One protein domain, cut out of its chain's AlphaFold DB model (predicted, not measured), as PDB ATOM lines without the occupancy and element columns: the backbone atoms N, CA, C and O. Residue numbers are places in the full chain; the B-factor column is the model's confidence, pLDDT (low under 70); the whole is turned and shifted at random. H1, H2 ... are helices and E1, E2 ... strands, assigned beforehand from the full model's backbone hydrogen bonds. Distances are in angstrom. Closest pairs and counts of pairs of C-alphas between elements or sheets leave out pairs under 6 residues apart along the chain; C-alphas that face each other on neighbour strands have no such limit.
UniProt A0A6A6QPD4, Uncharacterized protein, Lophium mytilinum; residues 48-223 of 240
ATOM      1  N   THR A  48      -8.331 -57.995   3.833       63.41
ATOM      2  CA  THR A  48      -7.344 -57.239   3.045       63.41
ATOM      3  C   THR A  48      -7.290 -55.783   3.480       63.41
ATOM      4  O   THR A  48      -8.310 -55.113   3.648       63.41
ATOM      5  N   SER A  49      -6.064 -55.265   3.585       67.38
ATOM      6  CA  SER A  49      -5.828 -53.858   3.898       67.38
ATOM      7  C   SER A  49      -6.562 -52.924   2.941       67.38
ATOM      8  O   SER A  49      -6.963 -51.834   3.335       67.38
ATOM      9  N   ILE A  50      -6.795 -53.361   1.699       78.69
ATOM     10  CA  ILE A  50      -7.421 -52.517   0.697       78.69
ATOM     11  C   ILE A  50      -8.933 -52.365   0.861       78.69
ATOM     12  O   ILE A  50      -9.434 -51.266   0.643       78.69
ATOM     13  N   HIS A  51      -9.652 -53.408   1.295       79.50
ATOM     14  CA  HIS A  51     -11.075 -53.292   1.625       79.50
ATOM     15  C   HIS A  51     -11.285 -52.208   2.686       79.50
ATOM     16  O   HIS A  51     -12.056 -51.277   2.472       79.50
ATOM     17  N   TYR A  52     -10.524 -52.290   3.780       77.19
ATOM     18  CA  TYR A  52     -10.614 -51.337   4.882       77.19
ATOM     19  C   TYR A  52     -10.247 -49.918   4.442       77.19
ATOM     20  O   TYR A  52     -11.001 -48.985   4.692       77.19
ATOM     21  N   VAL A  53      -9.128 -49.742   3.727       81.00
ATOM     22  CA  VAL A  53      -8.723 -48.418   3.222       81.00
ATOM     23  C   VAL A  53      -9.816 -47.807   2.340       81.00
ATOM     24  O   VAL A  53     -10.098 -46.618   2.441       81.00
ATOM     25  N   LEU A  54     -10.467 -48.601   1.491       82.94
ATOM     26  CA  LEU A  54     -11.521 -48.105   0.608       82.94
ATOM     27  C   LEU A  54     -12.844 -47.832   1.341       82.94
ATOM     28  O   LEU A  54     -13.547 -46.902   0.956       82.94
ATOM     29  N   ALA A  55     -13.183 -48.625   2.359       76.75
ATOM     30  CA  ALA A  55     -14.453 -48.533   3.078       76.75
ATOM     31  C   ALA A  55     -14.443 -47.504   4.221       76.75
ATOM     32  O   ALA A  55     -15.451 -46.849   4.465       76.75
ATOM     33  N   GLU A  56     -13.317 -47.342   4.916       76.06
ATOM     34  CA  GLU A  56     -13.266 -46.609   6.188       76.06
ATOM     35  C   GLU A  56     -12.765 -45.173   6.046       76.06
ATOM     36  O   GLU A  56     -13.076 -44.310   6.873       76.06
ATOM     37  N   PHE A  57     -12.026 -44.862   4.979       78.69
ATOM     38  CA  PHE A  57     -11.521 -43.510   4.802       78.69
ATOM     39  C   PHE A  57     -12.650 -42.513   4.587       78.69
ATOM     40  O   PHE A  57     -13.444 -42.592   3.658       78.69
ATOM     41  N   SER A  58     -12.646 -41.506   5.449       80.69
ATOM     42  CA  SER A  58     -13.709 -40.519   5.601       80.69
ATOM     43  C   SER A  58     -13.707 -39.393   4.565       80.69
ATOM     44  O   SER A  58     -14.635 -38.583   4.533       80.69
ATOM     45  N   SER A  59     -12.688 -39.323   3.707       84.69
ATOM     46  CA  SER A  59     -12.633 -38.345   2.622       84.69
ATOM     47  C   SER A  59     -11.779 -38.818   1.451       84.69
ATOM     48  O   SER A  59     -10.745 -39.458   1.643       84.69
ATOM     49  N   THR A  60     -12.146 -38.384   0.242       86.81
ATOM     50  CA  THR A  60     -11.356 -38.588  -0.981       86.81
ATOM     51  C   THR A  60      -9.932 -38.051  -0.875       86.81
ATOM     52  O   THR A  60      -9.039 -38.614  -1.501       86.81
ATOM     53  N   ALA A  61      -9.689 -37.008  -0.071       85.75
ATOM     54  CA  ALA A  61      -8.347 -36.460   0.141       85.75
ATOM     55  C   ALA A  61      -7.405 -37.439   0.864       85.75
ATOM     56  O   ALA A  61      -6.194 -37.378   0.664       85.75
ATOM     57  N   GLY A  62      -7.957 -38.349   1.672       82.50
ATOM     58  CA  GLY A  62      -7.201 -39.376   2.391       82.50
ATOM     59  C   GLY A  62      -6.987 -40.665   1.598       82.50
ATOM     60  O   GLY A  62      -6.214 -41.513   2.024       82.50
ATOM     61  N   LEU A  63      -7.627 -40.819   0.436       88.81
ATOM     62  CA  LEU A  63      -7.568 -42.040  -0.371       88.81
ATOM     63  C   LEU A  63      -6.349 -42.058  -1.296       88.81
ATOM     64  O   LEU A  63      -6.453 -42.113  -2.526       88.81
ATOM     65  N   ASN A  64      -5.182 -42.018  -0.656       89.44
ATOM     66  CA  ASN A  64      -3.883 -42.225  -1.273       89.44
ATOM     67  C   ASN A  64      -3.256 -43.485  -0.675       89.44
ATOM     68  O   ASN A  64      -3.338 -43.718   0.528       89.44
ATOM     69  N   ILE A  65      -2.634 -44.304  -1.514       89.31
ATOM     70  CA  ILE A  65      -2.055 -45.586  -1.114       89.31
ATOM     71  C   ILE A  65      -0.577 -45.553  -1.453       89.31
ATOM     72  O   ILE A  65      -0.212 -45.241  -2.582       89.31
ATOM     73  N   ILE A  66       0.273 -45.912  -0.501       88.44
ATOM     74  CA  ILE A  66       1.707 -46.071  -0.729       88.44
ATOM     75  C   ILE A  66       2.048 -47.543  -0.513       88.44
ATOM     76  O   ILE A  66       1.714 -48.136   0.508       88.44
ATOM     77  N   THR A  67       2.683 -48.138  -1.514       87.50
ATOM     78  CA  THR A  67       3.209 -49.506  -1.500       87.50
ATOM     79  C   THR A  67       4.732 -49.469  -1.524       87.50
ATOM     80  O   THR A  67       5.328 -48.398  -1.623       87.50
ATOM     81  N   TRP A  68       5.375 -50.636  -1.462       86.94
ATOM     82  CA  TRP A  68       6.836 -50.734  -1.447       86.94
ATOM     83  C   TRP A  68       7.514 -50.107  -2.682       86.94
ATOM     84  O   TRP A  68       8.657 -49.683  -2.569       86.94
ATOM     85  N   ASN A  69       6.831 -50.042  -3.833       91.25
ATOM     86  CA  ASN A  69       7.383 -49.549  -5.101       91.25
ATOM     87  C   ASN A  69       6.521 -48.505  -5.827       91.25
ATOM     88  O   ASN A  69       6.955 -47.966  -6.844       91.25
ATOM     89  N   GLN A  70       5.295 -48.239  -5.368       92.75
ATOM     90  CA  GLN A  70       4.377 -47.309  -6.031       92.75
ATOM     91  C   GLN A  70       3.543 -46.509  -5.035       92.75
ATOM     92  O   GLN A  70       3.076 -47.048  -4.031       92.75
ATOM     93  N   ALA A  71       3.280 -45.247  -5.362       92.69
ATOM     94  CA  ALA A  71       2.258 -44.429  -4.725       92.69
ATOM     95  C   ALA A  71       1.073 -44.219  -5.678       92.69
ATOM     96  O   ALA A  71       1.251 -44.066  -6.887       92.69
ATOM     97  N   TYR A  72      -0.134 -44.203  -5.119       92.94
ATOM     98  CA  TYR A  72      -1.401 -44.080  -5.826       92.94
ATOM     99  C   TYR A  72      -2.224 -42.960  -5.197       92.94
ATOM    100  O   TYR A  72      -2.380 -42.923  -3.979       92.94
ATOM    101  N   ALA A  73      -2.818 -42.104  -6.021       92.25
ATOM    102  CA  ALA A  73      -3.882 -41.196  -5.602       92.25
ATOM    103  C   ALA A  73      -5.141 -41.535  -6.398       92.25
ATOM    104  O   ALA A  73      -5.150 -41.376  -7.621       92.25
ATOM    105  N   LEU A  74      -6.188 -42.029  -5.726       91.38
ATOM    106  CA  LEU A  74      -7.387 -42.561  -6.396       91.38
ATOM    107  C   LEU A  74      -8.246 -41.470  -7.055       91.38
ATOM    108  O   LEU A  74      -8.993 -41.739  -8.002       91.38
ATOM    109  N   PHE A  75      -8.123 -40.236  -6.559       89.31
ATOM    110  CA  PHE A  75      -8.908 -39.075  -6.981       89.31
ATOM    111  C   PHE A  75      -8.022 -37.868  -7.314       89.31
ATOM    112  O   PHE A  75      -8.238 -36.782  -6.781       89.31
ATOM    113  N   PRO A  76      -7.023 -38.015  -8.198       90.25
ATOM    114  CA  PRO A  76      -5.952 -37.034  -8.332       90.25
ATOM    115  C   PRO A  76      -6.442 -35.687  -8.864       90.25
ATOM    116  O   PRO A  76      -5.978 -34.640  -8.424       90.25
ATOM    117  N   LEU A  77      -7.411 -35.692  -9.784       87.44
ATOM    118  CA  LEU A  77      -7.965 -34.465 -10.342       87.44
ATOM    119  C   LEU A  77      -8.648 -33.605  -9.261       87.44
ATOM    120  O   LEU A  77      -8.226 -32.463  -9.072       87.44
ATOM    121  N   PRO A  78      -9.655 -34.097  -8.517       86.12
ATOM    122  CA  PRO A  78     -10.261 -33.287  -7.469       86.12
ATOM    123  C   PRO A  78      -9.302 -33.026  -6.297       86.12
ATOM    124  O   PRO A  78      -9.295 -31.906  -5.795       86.12
ATOM    125  N   THR A  79      -8.464 -33.982  -5.873       88.12
ATOM    126  CA  THR A  79      -7.682 -33.819  -4.632       88.12
ATOM    127  C   THR A  79      -6.341 -33.125  -4.823       88.12
ATOM    128  O   THR A  79      -6.033 -32.233  -4.036       88.12
ATOM    129  N   LEU A  80      -5.555 -33.495  -5.837       87.88
ATOM    130  CA  LEU A  80      -4.199 -32.969  -6.048       87.88
ATOM    131  C   LEU A  80      -4.190 -31.726  -6.939       87.88
ATOM    132  O   LEU A  80      -3.409 -30.814  -6.705       87.88
ATOM    133  N   ILE A  81      -5.059 -31.668  -7.954       87.00
ATOM    134  CA  ILE A  81      -5.089 -30.537  -8.896       87.00
ATOM    135  C   ILE A  81      -6.047 -29.442  -8.422       87.00
ATOM    136  O   ILE A  81      -5.704 -28.264  -8.439       87.00
ATOM    137  N   GLN A  82      -7.258 -29.812  -7.999       85.88
ATOM    138  CA  GLN A  82      -8.288 -28.836  -7.624       85.88
ATOM    139  C   GLN A  82      -8.321 -28.509  -6.125       85.88
ATOM    140  O   GLN A  82      -9.061 -27.604  -5.733       85.88
ATOM    141  N   HIS A  83      -7.562 -29.232  -5.291       87.62
ATOM    142  CA  HIS A  83      -7.573 -29.086  -3.831       87.62
ATOM    143  C   HIS A  83      -8.990 -29.173  -3.232       87.62
ATOM    144  O   HIS A  83      -9.352 -28.440  -2.314       87.62
ATOM    145  N   LYS A  84      -9.820 -30.081  -3.754       87.00
ATOM    146  CA  LYS A  84     -11.167 -30.374  -3.257       87.00
ATOM    147  C   LYS A  84     -11.203 -31.718  -2.546       87.00
ATOM    148  O   LYS A  84     -10.632 -32.704  -3.013       87.00
ATOM    149  N   ALA A  85     -11.927 -31.755  -1.436       85.50
ATOM    150  CA  ALA A  85     -12.169 -32.963  -0.666       85.50
ATOM    151  C   ALA A  85     -13.677 -33.230  -0.590       85.50
ATOM    152  O   ALA A  85     -14.451 -32.337  -0.239       85.50
ATOM    153  N   TYR A  86     -14.078 -34.461  -0.907       85.75
ATOM    154  CA  TYR A  86     -15.446 -34.938  -0.730       85.75
ATOM    155  C   TYR A  86     -15.503 -35.865   0.479       85.75
ATOM    156  O   TYR A  86     -14.542 -36.589   0.756       85.75
ATOM    157  N   VAL A  87     -16.610 -35.813   1.217       86.88
ATOM    158  CA  VAL A  87     -16.833 -36.657   2.393       86.88
ATOM    159  C   VAL A  87     -17.293 -38.035   1.945       86.88
ATOM    160  O   VAL A  87     -18.218 -38.139   1.134       86.88
ATOM    161  N   SER A  88     -16.664 -39.070   2.500       83.88
ATOM    162  CA  SER A  88     -16.922 -40.459   2.125       83.88
ATOM    163  C   SER A  88     -17.874 -41.222   3.062       83.88
ATOM    164  O   SER A  88     -18.264 -42.348   2.769       83.88
ATOM    165  N   HIS A  89     -18.277 -40.589   4.167       83.69
ATOM    166  CA  HIS A  89     -19.233 -41.097   5.160       83.69
ATOM    167  C   HIS A  89     -20.339 -40.082   5.433       83.69
ATOM    168  O   HIS A  89     -20.241 -38.916   5.050       83.69
ATOM    169  N   GLU A  90     -21.391 -40.505   6.128       84.56
ATOM    170  CA  GLU A  90     -22.422 -39.576   6.583       84.56
ATOM    171  C   GLU A  90     -21.794 -38.507   7.511       84.56
ATOM    172  O   GLU A  90     -21.126 -38.866   8.486       84.56
ATOM    173  N   PRO A  91     -21.956 -37.201   7.212       81.69
ATOM    174  CA  PRO A  91     -21.366 -36.135   8.014       81.69
ATOM    175  C   PRO A  91     -21.782 -36.202   9.490       81.69
ATOM    176  O   PRO A  91     -22.965 -36.242   9.817       81.69
ATOM    177  N   ASN A  92     -20.794 -36.181  10.382       82.69
ATOM    178  CA  ASN A  92     -20.954 -36.158  11.837       82.69
ATOM    179  C   ASN A  92     -19.776 -35.399  12.485       82.69
ATOM    180  O   ASN A  92     -18.849 -34.980  11.789       82.69
ATOM    181  N   ASP A  93     -19.770 -35.241  13.810       84.75
ATOM    182  CA  ASP A  93     -18.732 -34.468  14.517       84.75
ATOM    183  C   ASP A  93     -17.316 -35.041  14.358       84.75
ATOM    184  O   ASP A  93     -16.333 -34.294  14.346       84.75
ATOM    185  N   HIS A  94     -17.186 -36.365  14.221       80.38
ATOM    186  CA  HIS A  94     -15.898 -37.002  13.952       80.38
ATOM    187  C   HIS A  94     -15.373 -36.597  12.568       80.38
ATOM    188  O   HIS A  94     -14.232 -36.147  12.446       80.38
ATOM    189  N   ILE A  95     -16.233 -36.665  11.547       81.44
ATOM    190  CA  ILE A  95     -15.934 -36.175  10.198       81.44
ATOM    191  C   ILE A  95     -15.620 -34.676  10.221       81.44
ATOM    192  O   ILE A  95     -14.671 -34.250   9.571       81.44
ATOM    193  N   GLY A  96     -16.348 -33.878  11.007       83.44
ATOM    194  CA  GLY A  96     -16.107 -32.441  11.156       83.44
ATOM    195  C   GLY A  96     -14.672 -32.117  11.587       83.44
ATOM    196  O   GLY A  96     -14.014 -31.283  10.965       83.44
ATOM    197  N   ARG A  97     -14.135 -32.836  12.583       83.38
ATOM    198  CA  ARG A  97     -12.730 -32.680  13.012       83.38
ATOM    199  C   ARG A  97     -11.736 -33.053  11.913       83.38
ATOM    200  O   ARG A  97     -10.719 -32.382  11.742       83.38
ATOM    201  N   LEU A  98     -12.027 -34.104  11.151       78.06
ATOM    202  CA  LEU A  98     -11.184 -34.515  10.033       78.06
ATOM    203  C   LEU A  98     -11.201 -33.486   8.890       78.06
ATOM    204  O   LEU A  98     -10.163 -33.194   8.299       78.06
ATOM    205  N   LEU A  99     -12.364 -32.909   8.598       82.19
ATOM    206  CA  LEU A  99     -12.512 -31.851   7.604       82.19
ATOM    207  C   LEU A  99     -11.756 -30.586   8.002       82.19
ATOM    208  O   LEU A  99     -11.127 -29.971   7.139       82.19
ATOM    209  N   GLN A 100     -11.744 -30.239   9.291       83.75
ATOM    210  CA  GLN A 100     -10.908 -29.152   9.799       83.75
ATOM    211  C   GLN A 100      -9.423 -29.435   9.528       83.75
ATOM    212  O   GLN A 100      -8.760 -28.621   8.894       83.75
ATOM    213  N   LYS A 101      -8.936 -30.638   9.870       82.50
ATOM    214  CA  LYS A 101      -7.553 -31.074   9.586       82.50
ATOM    215  C   LYS A 101      -7.183 -30.937   8.103       82.50
ATOM    216  O   LYS A 101      -6.062 -30.548   7.790       82.50
ATOM    217  N   TYR A 102      -8.083 -31.273   7.175       82.44
ATOM    218  CA  TYR A 102      -7.824 -31.096   5.739       82.44
ATOM    219  C   TYR A 102      -7.905 -29.633   5.291       82.44
ATOM    220  O   TYR A 102      -7.131 -29.219   4.427       82.44
ATOM    221  N   THR A 103      -8.785 -28.845   5.906       85.50
ATOM    222  CA  THR A 103      -8.909 -27.403   5.652       85.50
ATOM    223  C   THR A 103      -7.634 -26.664   6.046       85.50
ATOM    224  O   THR A 103      -7.105 -25.897   5.245       85.50
ATOM    225  N   ASP A 104      -7.065 -26.985   7.211       84.94
ATOM    226  CA  ASP A 104      -5.794 -26.422   7.691       84.94
ATOM    227  C   ASP A 104      -4.620 -26.733   6.744       84.94
ATOM    228  O   ASP A 104      -3.617 -26.022   6.715       84.94
ATOM    229  N   ARG A 105      -4.753 -27.785   5.928       82.56
ATOM    230  CA  ARG A 105      -3.768 -28.200   4.920       82.56
ATOM    231  C   ARG A 105      -4.078 -27.676   3.510       82.56
ATOM    232  O   ARG A 105      -3.424 -28.075   2.551       82.56
ATOM    233  N   GLY A 106      -5.066 -26.794   3.367       82.88
ATOM    234  CA  GLY A 106      -5.384 -26.114   2.110       82.88
ATOM    235  C   GLY A 106      -6.376 -26.838   1.198       82.88
ATOM    236  O   GLY A 106      -6.572 -26.393   0.064       82.88
ATOM    237  N   TRP A 107      -7.022 -27.919   1.652       85.25
ATOM    238  CA  TRP A 107      -8.156 -28.495   0.925       85.25
ATOM    239  C   TRP A 107      -9.440 -27.719   1.207       85.25
ATOM    240  O   TRP A 107      -9.726 -27.318   2.329       85.25
ATOM    241  N   LYS A 108     -10.266 -27.560   0.176       87.12
ATOM    242  CA  LYS A 108     -11.617 -27.019   0.291       87.12
ATOM    243  C   LYS A 108     -12.596 -28.176   0.415       87.12
ATOM    244  O   LYS A 108     -12.769 -28.954  -0.527       87.12
ATOM    245  N   THR A 109     -13.259 -28.265   1.561       81.50
ATOM    246  CA  THR A 109     -14.405 -29.160   1.726       81.50
ATOM    247  C   THR A 109     -15.532 -28.664   0.834       81.50
ATOM    248  O   THR A 109     -15.994 -27.534   0.988       81.50
ATOM    249  N   GLN A 110     -15.964 -29.487  -0.118       72.56
ATOM    250  CA  GLN A 110     -17.102 -29.148  -0.965       72.56
ATOM    251  C   GLN A 110     -18.320 -29.962  -0.557       72.56
ATOM    252  O   GLN A 110     -18.250 -31.183  -0.407       72.56
ATOM    253  N   HIS A 111     -19.456 -29.272  -0.430       68.81
ATOM    254  CA  HIS A 111     -20.737 -29.949  -0.543       68.81
ATOM    255  C   HIS A 111     -20.801 -30.624  -1.912       68.81
ATOM    256  O   HIS A 111     -20.314 -30.077  -2.905       68.81
ATOM    257  N   LEU A 112     -21.391 -31.811  -1.969       66.69
ATOM    258  CA  LEU A 112     -21.492 -32.550  -3.214       66.69
ATOM    259  C   LEU A 112     -22.292 -31.736  -4.238       66.69
ATOM    260  O   LEU A 112     -23.447 -31.398  -3.966       66.69
ATOM    261  N   PRO A 113     -21.706 -31.373  -5.398       58.53
ATOM    262  CA  PRO A 113     -22.492 -30.812  -6.482       58.53
ATOM    263  C   PRO A 113     -23.538 -31.844  -6.917       58.53
ATOM    264  O   PRO A 113     -23.383 -33.038  -6.647       58.53
ATOM    265  N   TRP A 114     -24.588 -31.378  -7.602       59.41
ATOM    266  CA  TRP A 114     -25.626 -32.223  -8.199       59.41
ATOM    267  C   TRP A 114     -25.035 -33.544  -8.729       59.41
ATOM    268  O   TRP A 114     -23.999 -33.487  -9.406       59.41
ATOM    269  N   PRO A 115     -25.653 -34.709  -8.436       60.81
ATOM    270  CA  PRO A 115     -25.046 -36.031  -8.633       60.81
ATOM    271  C   PRO A 115     -24.381 -36.232 -10.000       60.81
ATOM    272  O   PRO A 115     -23.349 -36.886 -10.109       60.81
ATOM    273  N   GLU A 116     -24.926 -35.614 -11.044       61.38
ATOM    274  CA  GLU A 116     -24.436 -35.687 -12.419       61.38
ATOM    275  C   GLU A 116     -23.023 -35.116 -12.611       61.38
ATOM    276  O   GLU A 116     -22.208 -35.725 -13.304       61.38
ATOM    277  N   LYS A 117     -22.702 -33.978 -11.979       63.88
ATOM    278  CA  LYS A 117     -21.395 -33.314 -12.122       63.88
ATOM    279  C   LYS A 117     -20.313 -34.017 -11.309       63.88
ATOM    280  O   LYS A 117     -19.180 -34.151 -11.760       63.88
ATOM    281  N   LEU A 118     -20.679 -34.498 -10.126       64.94
ATOM    282  CA  LEU A 118     -19.774 -35.241  -9.265       64.94
ATOM    283  C   LEU A 118     -19.343 -36.561  -9.897       64.94
ATOM    284  O   LEU A 118     -18.173 -36.926  -9.817       64.94
ATOM    285  N   VAL A 119     -20.284 -37.284 -10.508       61.34
ATOM    286  CA  VAL A 119     -19.946 -38.546 -11.152       61.34
ATOM    287  C   VAL A 119     -18.914 -38.301 -12.250       61.34
ATOM    288  O   VAL A 119     -17.934 -39.020 -12.308       61.34
ATOM    289  N   LEU A 120     -19.004 -37.214 -13.016       64.12
ATOM    290  CA  LEU A 120     -17.960 -36.878 -13.991       64.12
ATOM    291  C   LEU A 120     -16.593 -36.566 -13.349       64.12
ATOM    292  O   LEU A 120     -15.567 -36.920 -13.926       64.12
ATOM    293  N   GLU A 121     -16.561 -35.948 -12.164       69.44
ATOM    294  CA  GLU A 121     -15.311 -35.611 -11.460       69.44
ATOM    295  C   GLU A 121     -14.671 -36.799 -10.712       69.44
ATOM    296  O   GLU A 121     -13.444 -36.874 -10.625       69.44
ATOM    297  N   LEU A 122     -15.469 -37.724 -10.165       70.19
ATOM    298  CA  LEU A 122     -14.988 -38.861  -9.361       70.19
ATOM    299  C   LEU A 122     -14.954 -40.181 -10.136       70.19
ATOM    300  O   LEU A 122     -14.046 -40.993  -9.943       70.19
ATOM    301  N   THR A 123     -15.942 -40.424 -10.995       69.75
ATOM    302  CA  THR A 123     -16.092 -41.656 -11.783       69.75
ATOM    303  C   THR A 123     -16.691 -41.361 -13.158       69.75
ATOM    304  O   THR A 123     -17.888 -41.552 -13.372       69.75
ATOM    305  N   PRO A 124     -15.889 -40.970 -14.159       59.38
ATOM    306  CA  PRO A 124     -16.419 -40.600 -15.476       59.38
ATOM    307  C   PRO A 124     -17.280 -41.691 -16.132       59.38
ATOM    308  O   PRO A 124     -18.065 -41.407 -17.029       59.38
ATOM    309  N   PHE A 125     -17.191 -42.928 -15.643       53.38
ATOM    310  CA  PHE A 125     -18.003 -44.038 -16.101       53.38
ATOM    311  C   PHE A 125     -19.347 -44.226 -15.397       53.38
ATOM    312  O   PHE A 125     -20.075 -45.063 -15.876       53.38
ATOM    313  N   ARG A 126     -19.741 -43.542 -14.308       58.34
ATOM    314  CA  ARG A 126     -20.924 -43.947 -13.487       58.34
ATOM    315  C   ARG A 126     -20.846 -45.408 -12.986       58.34
ATOM    316  O   ARG A 126     -21.873 -46.021 -12.695       58.34
ATOM    317  N   HIS A 127     -19.657 -46.018 -12.960       65.19
ATOM    318  CA  HIS A 127     -19.438 -47.455 -12.724       65.19
ATOM    319  C   HIS A 127     -18.307 -47.685 -11.709       65.19
ATOM    320  O   HIS A 127     -17.631 -46.749 -11.278       65.19
ATOM    321  N   THR A 128     -18.089 -48.956 -11.365       80.12
ATOM    322  CA  THR A 128     -16.945 -49.464 -10.598       80.12
ATOM    323  C   THR A 128     -15.605 -48.990 -11.183       80.12
ATOM    324  O   THR A 128     -15.361 -49.112 -12.383       80.12
ATOM    325  N   ARG A 129     -14.730 -48.466 -10.323       86.38
ATOM    326  CA  ARG A 129     -13.342 -48.069 -10.598       86.38
ATOM    327  C   ARG A 129     -12.381 -49.188 -10.197       86.38
ATOM    328  O   ARG A 129     -12.719 -50.041  -9.375       86.38
ATOM    329  N   ARG A 130     -11.172 -49.172 -10.757       89.19
ATOM    330  CA  ARG A 130     -10.045 -50.010 -10.311       89.19
ATOM    331  C   ARG A 130      -8.920 -49.120  -9.824       89.19
ATOM    332  O   ARG A 130      -8.665 -48.085 -10.425       89.19
ATOM    333  N   ILE A 131      -8.176 -49.552  -8.813       91.62
ATOM    334  CA  ILE A 131      -7.026 -48.770  -8.331       91.62
ATOM    335  C   ILE A 131      -6.017 -48.521  -9.451       91.62
ATOM    336  O   ILE A 131      -5.512 -47.418  -9.579       91.62
ATOM    337  N   GLY A 132      -5.751 -49.505 -10.307       90.75
ATOM    338  CA  GLY A 132      -4.815 -49.361 -11.420       90.75
ATOM    339  C   GLY A 132      -5.401 -48.775 -12.706       90.75
ATOM    340  O   GLY A 132      -4.763 -48.916 -13.747       90.75
ATOM    341  N   ASP A 133      -6.613 -48.206 -12.693       90.06
ATOM    342  CA  ASP A 133      -7.189 -47.610 -13.902       90.06
ATOM    343  C   ASP A 133      -6.527 -46.280 -14.301       90.06
ATOM    344  O   ASP A 133      -5.715 -45.708 -13.575       90.06
ATOM    345  N   GLY A 134      -6.859 -45.789 -15.500       89.50
ATOM    346  CA  GLY A 134      -6.277 -44.564 -16.060       89.50
ATOM    347  C   GLY A 134      -6.681 -43.267 -15.348       89.50
ATOM    348  O   GLY A 134      -6.201 -42.206 -15.732       89.50
ATOM    349  N   TYR A 135      -7.549 -43.338 -14.337       88.50
ATOM    350  CA  TYR A 135      -8.010 -42.186 -13.559       88.50
ATOM    351  C   TYR A 135      -7.369 -42.132 -12.169       88.50
ATOM    352  O   TYR A 135      -7.623 -41.197 -11.412       88.50
ATOM    353  N   THR A 136      -6.533 -43.114 -11.837       91.62
ATOM    354  CA  THR A 136      -5.650 -43.080 -10.675       91.62
ATOM    355  C   THR A 136      -4.298 -42.526 -11.093       91.62
ATOM    356  O   THR A 136      -3.680 -42.998 -12.052       91.62
ATOM    357  N   TRP A 137      -3.799 -41.545 -10.346       93.88
ATOM    358  CA  TRP A 137      -2.426 -41.090 -10.526       93.88
ATOM    359  C   TRP A 137      -1.481 -42.076  -9.853       93.88
ATOM    360  O   TRP A 137      -1.752 -42.532  -8.741       93.88
ATOM    361  N   ARG A 138      -0.389 -42.411 -10.541       94.19
ATOM    362  CA  ARG A 138       0.605 -43.379 -10.085       94.19
ATOM    363  C   ARG A 138       1.997 -42.785 -10.180       94.19
ATOM    364  O   ARG A 138       2.341 -42.186 -11.198       94.19
ATOM    365  N   LEU A 139       2.789 -43.021  -9.145       93.50
ATOM    366  CA  LEU A 139       4.199 -42.668  -9.091       93.50
ATOM    367  C   LEU A 139       5.011 -43.905  -8.731       93.50
ATOM    368  O   LEU A 139       4.775 -44.516  -7.691       93.50
ATOM    369  N   THR A 140       5.969 -44.259  -9.581       94.44
ATOM    370  CA  THR A 140       6.982 -45.264  -9.252       94.44
ATOM    371  C   THR A 140       7.948 -44.678  -8.233       94.44
ATOM    372  O   THR A 140       8.441 -43.566  -8.411       94.44
ATOM    373  N   LEU A 141       8.194 -45.422  -7.162       90.56
ATOM    374  CA  LEU A 141       9.101 -45.039  -6.091       90.56
ATOM    375  C   LEU A 141      10.477 -45.655  -6.329       90.56
ATOM    376  O   LEU A 141      10.590 -46.718  -6.942       90.56
ATOM    377  N   ASP A 142      11.515 -44.999  -5.819       92.06
ATOM    378  CA  ASP A 142      12.836 -45.610  -5.736       92.06
ATOM    379  C   ASP A 142      12.810 -46.726  -4.687       92.06
ATOM    380  O   ASP A 142      12.463 -46.511  -3.525       92.06
ATOM    381  N   THR A 143      13.156 -47.933  -5.120       93.75
ATOM    382  CA  THR A 143      13.167 -49.139  -4.290       93.75
ATOM    383  C   THR A 143      14.577 -49.570  -3.902       93.75
ATOM    384  O   THR A 143      14.776 -50.706  -3.468       93.75
ATOM    385  N   THR A 144      15.578 -48.708  -4.086       93.25
ATOM    386  CA  THR A 144      16.955 -48.983  -3.673       93.25
ATOM    387  C   THR A 144      16.981 -49.330  -2.181       93.25
ATOM    388  O   THR A 144      16.475 -48.587  -1.346       93.25
ATOM    389  N   ASN A 145      17.551 -50.490  -1.837       92.62
ATOM    390  CA  ASN A 145      17.586 -51.052  -0.476       92.62
ATOM    391  C   ASN A 145      16.220 -51.423   0.145       92.62
ATOM    392  O   ASN A 145      16.142 -51.664   1.349       92.62
ATOM    393  N   VAL A 146      15.153 -51.533  -0.651       87.62
ATOM    394  CA  VAL A 146      13.838 -51.997  -0.188       87.62
ATOM    395  C   VAL A 146      13.618 -53.446  -0.615       87.62
ATOM    396  O   VAL A 146      13.806 -53.810  -1.774       87.62
ATOM    397  N   LYS A 147      13.187 -54.299   0.321       88.25
ATOM    398  CA  LYS A 147      12.838 -55.692   0.015       88.25
ATOM    399  C   LYS A 147      11.532 -55.747  -0.797       88.25
ATOM    400  O   LYS A 147      10.514 -55.263  -0.300       88.25
ATOM    401  N   PRO A 148      11.512 -56.401  -1.974       87.62
ATOM    402  CA  PRO A 148      10.292 -56.545  -2.759       87.62
ATOM    403  C   PRO A 148       9.193 -57.327  -2.033       87.62
ATOM    404  O   PRO A 148       9.456 -58.285  -1.296       87.62
ATOM    405  N   SER A 149       7.942 -56.946  -2.288       85.38
ATOM    406  CA  SER A 149       6.772 -57.689  -1.815       85.38
ATOM    407  C   SER A 149       6.634 -59.040  -2.529       85.38
ATOM    408  O   SER A 149       6.895 -59.162  -3.723       85.38
ATOM    409  N   LYS A 150       6.144 -60.061  -1.811       84.94
ATOM    410  CA  LYS A 150       5.712 -61.344  -2.409       84.94
ATOM    411  C   LYS A 150       4.358 -61.239  -3.124       84.94
ATOM    412  O   LYS A 150       3.977 -62.148  -3.863       84.94
ATOM    413  N   VAL A 151       3.602 -60.180  -2.842       84.81
ATOM    414  CA  VAL A 151       2.310 -59.892  -3.467       84.81
ATOM    415  C   VAL A 151       2.570 -58.996  -4.678       84.81
ATOM    416  O   VAL A 151       3.091 -57.897  -4.488       84.81
ATOM    417  N   PRO A 152       2.227 -59.439  -5.898       88.88
ATOM    418  CA  PRO A 152       2.402 -58.634  -7.099       88.88
ATOM    419  C   PRO A 152       1.510 -57.391  -7.117       88.88
ATOM    420  O   PRO A 152       0.365 -57.435  -6.662       88.88
ATOM    421  N   ASP A 153       1.982 -56.322  -7.755       88.75
ATOM    422  CA  ASP A 153       1.257 -55.046  -7.842       88.75
ATOM    423  C   ASP A 153      -0.113 -55.176  -8.515       88.75
ATOM    424  O   ASP A 153      -1.047 -54.454  -8.166       88.75
ATOM    425  N   TYR A 154      -0.265 -56.126  -9.450       88.56
ATOM    426  CA  TYR A 154      -1.535 -56.349 -10.143       88.56
ATOM    427  C   TYR A 154      -2.673 -56.702  -9.178       88.56
ATOM    428  O   TYR A 154      -3.828 -56.435  -9.494       88.56
ATOM    429  N   VAL A 155      -2.372 -57.278  -8.005       86.50
ATOM    430  CA  VAL A 155      -3.382 -57.606  -6.988       86.50
ATOM    431  C   VAL A 155      -4.048 -56.324  -6.502       86.50
ATOM    432  O   VAL A 155      -5.272 -56.212  -6.528       86.50
ATOM    433  N   LEU A 156      -3.241 -55.320  -6.149       88.56
ATOM    434  CA  LEU A 156      -3.743 -54.008  -5.764       88.56
ATOM    435  C   LEU A 156      -4.367 -53.288  -6.963       88.56
ATOM    436  O   LEU A 156      -5.472 -52.773  -6.870       88.56
ATOM    437  N   GLN A 157      -3.694 -53.275  -8.114       90.75
ATOM    438  CA  GLN A 157      -4.157 -52.543  -9.297       90.75
ATOM    439  C   GLN A 157      -5.477 -53.085  -9.870       90.75
ATOM    440  O   GLN A 157      -6.204 -52.351 -10.544       90.75
ATOM    441  N   HIS A 158      -5.812 -54.351  -9.616       88.62
ATOM    442  CA  HIS A 158      -7.094 -54.944  -9.989       88.62
ATOM    443  C   HIS A 158      -8.168 -54.855  -8.908       88.62
ATOM    444  O   HIS A 158      -9.323 -55.147  -9.225       88.62
ATOM    445  N   ALA A 159      -7.832 -54.408  -7.694       88.50
ATOM    446  CA  ALA A 159      -8.814 -54.132  -6.656       88.50
ATOM    447  C   ALA A 159      -9.834 -53.108  -7.170       88.50
ATOM    448  O   ALA A 159      -9.478 -52.039  -7.688       88.50
ATOM    449  N   GLN A 160     -11.107 -53.478  -7.077       88.81
ATOM    450  CA  GLN A 160     -12.227 -52.685  -7.552       88.81
ATOM    451  C   GLN A 160     -12.972 -52.046  -6.387       88.81
ATOM    452  O   GLN A 160     -13.057 -52.615  -5.296       88.81
ATOM    453  N   PHE A 161     -13.553 -50.883  -6.660       88.06
ATOM    454  CA  PHE A 161     -14.433 -50.164  -5.748       88.06
ATOM    455  C   PHE A 161     -15.493 -49.387  -6.519       88.06
ATOM    456  O   PHE A 161     -15.308 -49.029  -7.680       88.06
ATOM    457  N   SER A 162     -16.617 -49.116  -5.877       85.88
ATOM    458  CA  SER A 162     -17.691 -48.292  -6.417       85.88
ATOM    459  C   SER A 162     -17.823 -47.017  -5.605       85.88
ATOM    460  O   SER A 162     -17.538 -46.997  -4.412       85.88
ATOM    461  N   ILE A 163     -18.290 -45.958  -6.258       83.00
ATOM    462  CA  ILE A 163     -18.656 -44.700  -5.609       83.00
ATOM    463  C   ILE A 163     -20.139 -44.475  -5.852       83.00
ATOM    464  O   ILE A 163     -20.613 -44.570  -6.985       83.00
ATOM    465  N   GLN A 164     -20.869 -44.192  -4.784       80.50
ATOM    466  CA  GLN A 164     -22.296 -43.915  -4.809       80.50
ATOM    467  C   GLN A 164     -22.559 -42.597  -4.094       80.50
ATOM    468  O   GLN A 164     -22.004 -42.344  -3.033       80.50
ATOM    469  N   VAL A 165     -23.442 -41.768  -4.638       80.88
ATOM    470  CA  VAL A 165     -23.934 -40.596  -3.908       80.88
ATOM    471  C   VAL A 165     -25.102 -41.043  -3.046       80.88
ATOM    472  O   VAL A 165     -26.071 -41.608  -3.558       80.88
ATOM    473  N   LYS A 166     -25.004 -40.820  -1.739       80.94
ATOM    474  CA  LYS A 166     -26.067 -41.110  -0.784       80.94
ATOM    475  C   LYS A 166     -26.654 -39.801  -0.264       80.94
ATOM    476  O   LYS A 166     -25.891 -38.955   0.208       80.94
ATOM    477  N   PRO A 167     -27.982 -39.621  -0.318       81.94
ATOM    478  CA  PRO A 167     -28.618 -38.529   0.398       81.94
ATOM    479  C   PRO A 167     -28.493 -38.769   1.907       81.94
ATOM    480  O   PRO A 167     -28.534 -39.910   2.377       81.94
ATOM    481  N   HIS A 168     -28.347 -37.694   2.672       83.81
ATOM    482  CA  HIS A 168     -28.375 -37.751   4.126       83.81
ATOM    483  C   HIS A 168     -29.786 -38.115   4.598       83.81
ATOM    484  O   HIS A 168     -30.775 -37.573   4.099       83.81
ATOM    485  N   ARG A 169     -29.903 -39.001   5.595       79.88
ATOM    486  CA  ARG A 169     -31.218 -39.541   5.994       79.88
ATOM    487  C   ARG A 169     -32.162 -38.479   6.554       79.88
ATOM    488  O   ARG A 169     -33.369 -38.571   6.366       79.88
ATOM    489  N   ARG A 170     -31.613 -37.485   7.261       83.00
ATOM    490  CA  ARG A 170     -32.388 -36.406   7.910       83.00
ATOM    491  C   ARG A 170     -32.454 -35.099   7.123       83.00
ATOM    492  O   ARG A 170     -33.322 -34.283   7.399       83.00
ATOM    493  N   TYR A 171     -31.533 -34.877   6.189       81.69
ATOM    494  CA  TYR A 171     -31.334 -33.569   5.559       81.69
ATOM    495  C   TYR A 171     -31.309 -33.766   4.049       81.69
ATOM    496  O   TYR A 171     -30.281 -34.120   3.486       81.69
ATOM    497  N   SER A 172     -32.449 -33.568   3.391       78.31
ATOM    498  CA  SER A 172     -32.621 -33.876   1.962       78.31
ATOM    499  C   SER A 172     -31.690 -33.087   1.036       78.31
ATOM    500  O   SER A 172     -31.377 -33.552  -0.057       78.31
ATOM    501  N   TRP A 173     -31.226 -31.913   1.468       78.06
ATOM    502  CA  TRP A 173     -30.266 -31.080   0.738       78.06
ATOM    503  C   TRP A 173     -28.811 -31.521   0.910       78.06
ATOM    504  O   TRP A 173     -27.949 -31.014   0.200       78.06
ATOM    505  N   LEU A 174     -28.528 -32.423   1.852       79.38
ATOM    506  CA  LEU A 174     -27.187 -32.902   2.146       79.38
ATOM    507  C   LEU A 174     -26.987 -34.279   1.518       79.38
ATOM    508  O   LEU A 174     -27.842 -35.157   1.605       79.38
ATOM    509  N   SER A 175     -25.840 -34.488   0.887       82.06
ATOM    510  CA  SER A 175     -25.422 -35.794   0.375       82.06
ATOM    511  C   SER A 175     -23.977 -36.080   0.767       82.06
ATOM    512  O   SER A 175     -23.264 -35.178   1.208       82.06
ATOM    513  N   TRP A 176     -23.550 -37.332   0.615       83.38
ATOM    514  CA  TRP A 176     -22.180 -37.806   0.839       83.38
ATOM    515  C   TRP A 176     -21.803 -38.913  -0.168       83.38
ATOM    516  O   TRP A 176     -22.677 -39.504  -0.808       83.38
ATOM    517  N   CYS A 177     -20.505 -39.159  -0.366       83.00
ATOM    518  CA  CYS A 177     -19.993 -40.159  -1.308       83.00
ATOM    519  C   CYS A 177     -19.728 -41.485  -0.608       83.00
ATOM    520  O   CYS A 177     -18.670 -41.661  -0.032       83.00
ATOM    521  N   GLN A 178     -20.587 -42.481  -0.724       85.38
ATOM    522  CA  GLN A 178     -20.228 -43.803  -0.234       85.38
ATOM    523  C   GLN A 178     -19.243 -44.492  -1.177       85.38
ATOM    524  O   GLN A 178     -19.551 -44.703  -2.352       85.38
ATOM    525  N   ILE A 179     -18.086 -44.885  -0.649       86.88
ATOM    526  CA  ILE A 179     -17.128 -45.741  -1.348       86.88
ATOM    527  C   ILE A 179     -17.304 -47.161  -0.822       86.88
ATOM    528  O   ILE A 179     -17.323 -47.384   0.384       86.88
ATOM    529  N   THR A 180     -17.499 -48.119  -1.725       84.81
ATOM    530  CA  THR A 180     -17.708 -49.527  -1.367       84.81
ATOM    531  C   THR A 180     -16.758 -50.432  -2.126       84.81
ATOM    532  O   THR A 180     -16.487 -50.221  -3.310       84.81
ATOM    533  N   ALA A 181     -16.257 -51.455  -1.447       86.62
ATOM    534  CA  ALA A 181     -15.342 -52.434  -2.009       86.62
ATOM    535  C   ALA A 181     -15.551 -53.768  -1.291       86.62
ATOM    536  O   ALA A 181     -14.919 -54.016  -0.279       86.62
ATOM    537  N   ASP A 182     -16.452 -54.610  -1.774       84.00
ATOM    538  CA  ASP A 182     -16.794 -55.871  -1.120       84.00
ATOM    539  C   ASP A 182     -15.642 -56.880  -1.294       84.00
ATOM    540  O   ASP A 182     -15.195 -57.090  -2.430       84.00
ATOM    541  N   PRO A 183     -15.118 -57.486  -0.212       81.88
ATOM    542  CA  PRO A 183     -14.051 -58.472  -0.309       81.88
ATOM    543  C   PRO A 183     -14.580 -59.786  -0.898       81.88
ATOM    544  O   PRO A 183     -15.722 -60.183  -0.677       81.88
ATOM    545  N   PHE A 184     -13.730 -60.491  -1.637       81.88
ATOM    546  CA  PHE A 184     -14.022 -61.800  -2.199       81.88
ATOM    547  C   PHE A 184     -12.819 -62.722  -2.092       81.88
ATOM    548  O   PHE A 184     -11.741 -62.458  -2.636       81.88
ATOM    549  N   THR A 185     -13.048 -63.857  -1.444       81.00
ATOM    550  CA  THR A 185     -12.067 -64.918  -1.252       81.00
ATOM    551  C   THR A 185     -12.583 -66.227  -1.837       81.00
ATOM    552  O   THR A 185     -13.782 -66.491  -1.926       81.00
ATOM    553  N   SER A 186     -11.655 -67.074  -2.272       82.00
ATOM    554  CA  SER A 186     -11.935 -68.463  -2.618       82.00
ATOM    555  C   SER A 186     -10.660 -69.277  -2.482       82.00
ATOM    556  O   SER A 186      -9.580 -68.783  -2.786       82.00
ATOM    557  N   HIS A 187     -10.797 -70.548  -2.113       80.81
ATOM    558  CA  HIS A 187      -9.698 -71.509  -2.023       80.81
ATOM    559  C   HIS A 187      -8.923 -71.700  -3.337       80.81
ATOM    560  O   HIS A 187      -7.782 -72.143  -3.311       80.81
ATOM    561  N   THR A 188      -9.523 -71.368  -4.483       82.75
ATOM    562  CA  THR A 188      -8.847 -71.448  -5.792       82.75
ATOM    563  C   THR A 188      -8.205 -70.135  -6.222       82.75
ATOM    564  O   THR A 188      -7.446 -70.104  -7.191       82.75
ATOM    565  N   LEU A 189      -8.469 -69.044  -5.500       81.69
ATOM    566  CA  LEU A 189      -7.797 -67.773  -5.714       81.69
ATOM    567  C   LEU A 189      -6.562 -67.686  -4.822       81.69
ATOM    568  O   LEU A 189      -6.623 -67.854  -3.609       81.69
ATOM    569  N   LYS A 190      -5.426 -67.348  -5.435       83.31
ATOM    570  CA  LYS A 190      -4.167 -67.126  -4.712       83.31
ATOM    571  C   LYS A 190      -4.207 -65.878  -3.819       83.31
ATOM    572  O   LYS A 190      -3.486 -65.808  -2.829       83.31
ATOM    573  N   TYR A 191      -5.010 -64.886  -4.198       83.88
ATOM    574  CA  TYR A 191      -5.141 -63.610  -3.503       83.88
ATOM    575  C   TYR A 191      -6.620 -63.251  -3.356       83.88
ATOM    576  O   TYR A 191      -7.431 -63.588  -4.217       83.88
ATOM    577  N   GLU A 192      -6.947 -62.551  -2.275       80.56
ATOM    578  CA  GLU A 192      -8.255 -61.923  -2.091       80.56
ATOM    579  C   GLU A 192      -8.414 -60.751  -3.066       80.56
ATOM    580  O   GLU A 192      -7.469 -60.001  -3.323       80.56
ATOM    581  N   CYS A 193      -9.621 -60.602  -3.601       82.75
ATOM    582  CA  CYS A 193      -9.998 -59.525  -4.507       82.75
ATOM    583  C   CYS A 193     -11.036 -58.627  -3.828       82.75
ATOM    584  O   CYS A 193     -11.782 -59.094  -2.977       82.75
ATOM    585  N   THR A 194     -11.148 -57.367  -4.250       86.19
ATOM    586  CA  THR A 194     -12.289 -56.515  -3.883       86.19
ATOM    587  C   THR A 194     -13.108 -56.155  -5.107       86.19
ATOM    588  O   THR A 194     -12.553 -56.018  -6.202       86.19
ATOM    589  N   PHE A 195     -14.414 -55.967  -4.917       85.38
ATOM    590  CA  PHE A 195     -15.357 -55.619  -5.971       85.38
ATOM    591  C   PHE A 195     -16.229 -54.432  -5.592       85.38
ATOM    592  O   PHE A 195     -16.747 -54.338  -4.489       85.38
ATOM    593  N   GLY A 196     -16.432 -53.515  -6.535       77.31
ATOM    594  CA  GLY A 196     -17.388 -52.439  -6.327       77.31
ATOM    595  C   GLY A 196     -18.820 -52.952  -6.446       77.31
ATOM    596  O   GLY A 196     -19.166 -53.641  -7.408       77.31
ATOM    597  N   ASN A 197     -19.678 -52.558  -5.510       73.00
ATOM    598  CA  ASN A 197     -21.102 -52.853  -5.594       73.00
ATOM    599  C   ASN A 197     -21.743 -52.002  -6.709       73.00
ATOM    600  O   ASN A 197     -21.624 -50.768  -6.711       73.00
ATOM    601  N   LYS A 198     -22.406 -52.638  -7.682       62.28
ATOM    602  CA  LYS A 198     -23.272 -51.916  -8.621       62.28
ATOM    603  C   LYS A 198     -24.503 -51.510  -7.820       62.28
ATOM    604  O   LYS A 198     -25.289 -52.373  -7.452       62.28
ATOM    605  N   GLY A 199     -24.678 -50.220  -7.542       55.50
ATOM    606  CA  GLY A 199     -25.933 -49.738  -6.961       55.50
ATOM    607  C   GLY A 199     -27.149 -50.232  -7.762       55.50
ATOM    608  O   GLY A 199     -27.009 -50.737  -8.877       55.50
ATOM    609  N   SER A 200     -28.349 -50.042  -7.220       47.31
ATOM    610  CA  SER A 200     -29.639 -50.555  -7.718       47.31
ATOM    611  C   SER A 200     -30.004 -50.269  -9.192       47.31
ATOM    612  O   SER A 200     -31.058 -50.699  -9.643       47.31
ATOM    613  N   GLN A 201     -29.162 -49.571  -9.957       49.38
ATOM    614  CA  GLN A 201     -29.383 -49.207 -11.359       49.38
ATOM    615  C   GLN A 201     -28.573 -50.039 -12.376       49.38
ATOM    616  O   GLN A 201     -28.706 -49.829 -13.578       49.38
ATOM    617  N   GLY A 202     -27.729 -50.982 -11.939       53.62
ATOM    618  CA  GLY A 202     -26.969 -51.844 -12.850       53.62
ATOM    619  C   GLY A 202     -27.716 -53.131 -13.206       53.62
ATOM    620  O   GLY A 202     -27.680 -54.081 -12.436       53.62
ATOM    621  N   THR A 203     -28.325 -53.212 -14.390       47.94
ATOM    622  CA  THR A 203     -29.087 -54.391 -14.867       47.94
ATOM    623  C   THR A 203     -28.224 -55.566 -15.363       47.94
ATOM    624  O   THR A 203     -28.752 -56.531 -15.909       47.94
ATOM    625  N   GLY A 204     -26.899 -55.515 -15.188       57.75
ATOM    626  CA  GLY A 204     -25.967 -56.537 -15.682       57.75
ATOM    627  C   GLY A 204     -25.235 -57.287 -14.571       57.75
ATOM    628  O   GLY A 204     -24.950 -56.706 -13.521       57.75
ATOM    629  N   GLU A 205     -24.834 -58.531 -14.856       62.72
ATOM    630  CA  GLU A 205     -24.067 -59.411 -13.957       62.72
ATOM    631  C   GLU A 205     -22.921 -58.657 -13.258       62.72
ATOM    632  O   GLU A 205     -22.120 -57.967 -13.904       62.72
ATOM    633  N   THR A 206     -22.867 -58.713 -11.924       69.88
ATOM    634  CA  THR A 206     -21.761 -58.107 -11.168       69.88
ATOM    635  C   THR A 206     -20.477 -58.892 -11.423       69.88
ATOM    636  O   THR A 206     -20.507 -60.091 -11.690       69.88
ATOM    637  N   TRP A 207     -19.320 -58.237 -11.336       70.62
ATOM    638  CA  TRP A 207     -18.049 -58.943 -11.517       70.62
ATOM    639  C   TRP A 207     -17.869 -60.064 -10.475       70.62
ATOM    640  O   TRP A 207     -17.384 -61.139 -10.815       70.62
ATOM    641  N   LEU A 208     -18.393 -59.869  -9.259       72.62
ATOM    642  CA  LEU A 208     -18.527 -60.905  -8.229       72.62
ATOM    643  C   LEU A 208     -19.329 -62.122  -8.724       72.62
ATOM    644  O   LEU A 208     -18.875 -63.253  -8.583       72.62
ATOM    645  N   GLN A 209     -20.500 -61.912  -9.336       74.25
ATOM    646  CA  GLN A 209     -21.314 -62.996  -9.902       74.25
ATOM    647  C   GLN A 209     -20.577 -63.711 -11.044       74.25
ATOM    648  O   GLN A 209     -20.529 -64.943 -11.072       74.25
ATOM    649  N   PHE A 210     -19.945 -62.947 -11.939       79.06
ATOM    650  CA  PHE A 210     -19.166 -63.475 -13.058       79.06
ATOM    651  C   PHE A 210     -17.997 -64.358 -12.591       79.06
ATOM    652  O   PHE A 210     -17.795 -65.458 -13.123       79.06
ATOM    653  N   LEU A 211     -17.221 -63.890 -11.605       78.19
ATOM    654  CA  LEU A 211     -16.088 -64.630 -11.048       78.19
ATOM    655  C   LEU A 211     -16.574 -65.822 -10.227       78.19
ATOM    656  O   LEU A 211     -16.093 -66.937 -10.420       78.19
ATOM    657  N   GLY A 212     -17.569 -65.610  -9.364       80.88
ATOM    658  CA  GLY A 212     -18.145 -66.640  -8.507       80.88
ATOM    659  C   GLY A 212     -18.623 -67.855  -9.300       80.88
ATOM    660  O   GLY A 212     -18.310 -68.984  -8.931       80.88
ATOM    661  N   LYS A 213     -19.282 -67.649 -10.448       83.94
ATOM    662  CA  LYS A 213     -19.714 -68.744 -11.337       83.94
ATOM    663  C   LYS A 213     -18.569 -69.583 -11.912       83.94
ATOM    664  O   LYS A 213     -18.796 -70.742 -12.237       83.94
ATOM    665  N   ARG A 214     -17.356 -69.035 -12.044       84.81
ATOM    666  CA  ARG A 214     -16.179 -69.740 -12.596       84.81
ATOM    667  C   ARG A 214     -15.314 -70.371 -11.516       84.81
ATOM    668  O   ARG A 214     -14.806 -71.472 -11.681       84.81
ATOM    669  N   VAL A 215     -15.180 -69.675 -10.398       86.88
ATOM    670  CA  VAL A 215     -14.350 -70.077  -9.265       86.88
ATOM    671  C   VAL A 215     -15.036 -71.161  -8.425       86.88
ATOM    672  O   VAL A 215     -14.362 -72.045  -7.896       86.88
ATOM    673  N   ARG A 216     -16.376 -71.165  -8.337       84.75
ATOM    674  CA  ARG A 216     -17.132 -72.202  -7.609       84.75
ATOM    675  C   ARG A 216     -16.919 -73.613  -8.177       84.75
ATOM    676  O   ARG A 216     -16.543 -74.476  -7.386       84.75
ATOM    677  N   PRO A 217     -17.078 -73.874  -9.492       86.62
ATOM    678  CA  PRO A 217     -16.773 -75.187 -10.061       86.62
ATOM    679  C   PRO A 217     -15.334 -75.623  -9.799       86.62
ATOM    680  O   PRO A 217     -15.115 -76.755  -9.395       86.62
ATOM    681  N   LEU A 218     -14.357 -74.721  -9.943       86.69
ATOM    682  CA  LEU A 218     -12.956 -75.037  -9.649       86.69
ATOM    683  C   LEU A 218     -12.759 -75.405  -8.175       86.69
ATOM    684  O   LEU A 218     -12.091 -76.383  -7.868       86.69
ATOM    685  N   THR A 219     -13.389 -74.665  -7.260       85.69
ATOM    686  CA  THR A 219     -13.332 -74.954  -5.819       85.69
ATOM    687  C   THR A 219     -13.915 -76.329  -5.519       85.69
ATOM    688  O   THR A 219     -13.320 -77.099  -4.773       85.69
ATOM    689  N   TYR A 220     -15.044 -76.668  -6.142       84.88
ATOM    690  CA  TYR A 220     -15.627 -78.000  -6.041       84.88
ATOM    691  C   TYR A 220     -14.679 -79.083  -6.583       84.88
ATOM    692  O   TYR A 220     -14.460 -80.089  -5.912       84.88
ATOM    693  N   MET A 221     -14.056 -78.850  -7.744       86.25
ATOM    694  CA  MET A 221     -13.082 -79.769  -8.344       86.25
ATOM    695  C   MET A 221     -11.835 -79.979  -7.472       86.25
ATOM    696  O   MET A 221     -11.280 -81.073  -7.471       86.25
ATOM    697  N   GLU A 222     -11.393 -78.976  -6.711       86.50
ATOM    698  CA  GLU A 222     -10.315 -79.151  -5.731       86.50
ATOM    699  C   GLU A 222     -10.791 -79.911  -4.484       86.50
ATOM    700  O   GLU A 222     -10.093 -80.802  -4.002       86.50
ATOM    701  N   LEU A 223     -12.003 -79.637  -3.992       83.56
ATOM    702  CA  LEU A 223     -12.564 -80.324  -2.824       83.56
ATOM    703  C   LEU A 223     -12.757 -81.825  -3.058       83.56
ATOM    704  O   LEU A 223     -12.530 -82.617  -2.144       83.56
TER     705      LEU A 223
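This is residues 48 to 223 of the 240 residues of an uncharacterized protein of Lophium mytilinum (UniProt A0A6A6QPD4). A long two-stranded ribbon, E4 and E5 at one end and E6 and E7 at the other, has H1 packed on it, with a small three-stranded sheet, E1 E2 E3, beyond H1. H4 packs on the E4 and E5 part, H3 lies farther out toward that end, and H6 begins at E6 and E7 and leads away from the other. The printed part has 176 residues, with six named helices and seven named strands in the order H1 E1 E2 H2 H3 H4 E3 H5 E4 E5 E6 E7 H6; the three sheets, E1 - E2 - E3, E4 - E5 and E6 - E7, are antiparallel. The class is mixed, helices and strands, with under half of the residues in named elements. The whole is compact, with a radius of gyration of the C-alphas of 17.7 A and spans of 52 by 48 by 28 A.

H1 is residues 49 to 56, beginning at C-alpha 49 (-5.828, -53.858, 3.898). E1 is 64 to 66, E2 70 to 73, H2 76 to 81, H3 93 to 103 (15.0 A), H4 115 to 122, E3 137 to 140 and H5 153 to 158. E4, residues 160 to 167, spans 23.1 A from C-alpha 160 (-12.227, -52.685, -7.552). E5 is 175 to 180 (15.8 A), E6 182 to 184 and E7 193 to 195. H6, residues 207 to 223, spans 23.7 A, has a kink of 32 degrees near residue 214 and ends at C-alpha 223 (-12.564, -80.324, -2.824).

In the hairpin E1 and E2, N 65 and O 72 are 2.8 A apart, within hydrogen-bond range; between E2 and E3, N 71 and O 139 are at 2.9 A. H1 only grazes this sheet with residues 50 to 54, and H2 with residues 76 to 80. H2 and H4 only just touch, with 3 pairs of C-alphas within 8 A, the closest Pro 78 and Glu 121 at 6.8 A. The closest C-alphas of H4 and E4 are Pro 115 and Val 165, 6.7 A. In the hairpin E4 and E5, N 164 and O 178 are at 2.8 A. E5 runs on into E6 at 5 degrees, and in the hairpin E6 and E7, N 182 and O 195 are at 2.7 A. The closest C-alphas of H1 and E5 are Ala 55 and Thr 180, 5.6 A; of H5 and E7, Val 155 and Cys 193, 7.3 A; of E7 and H6, Phe 195 and Leu 208, 6.6 A. H3 is apart from the other helices and from the strands. Every O i to N i+4 pair is within hydrogen-bond range in H1, H2, H3 and H5, against 3 of 4 in H4 and 10 of 13 in H6.

The C-alphas farthest apart, Asp 104 and Met 221, are 56.2 A apart. The printed part has no cut. The links H2 to H3, H3 to H4, H4 to E3, E3 to H5 and E7 to H6 are long. Mean pLDDT of the printed part is 81.1; residues 48 to 49, 111 to 121, 123 to 127 and 198 to 206 are under 70.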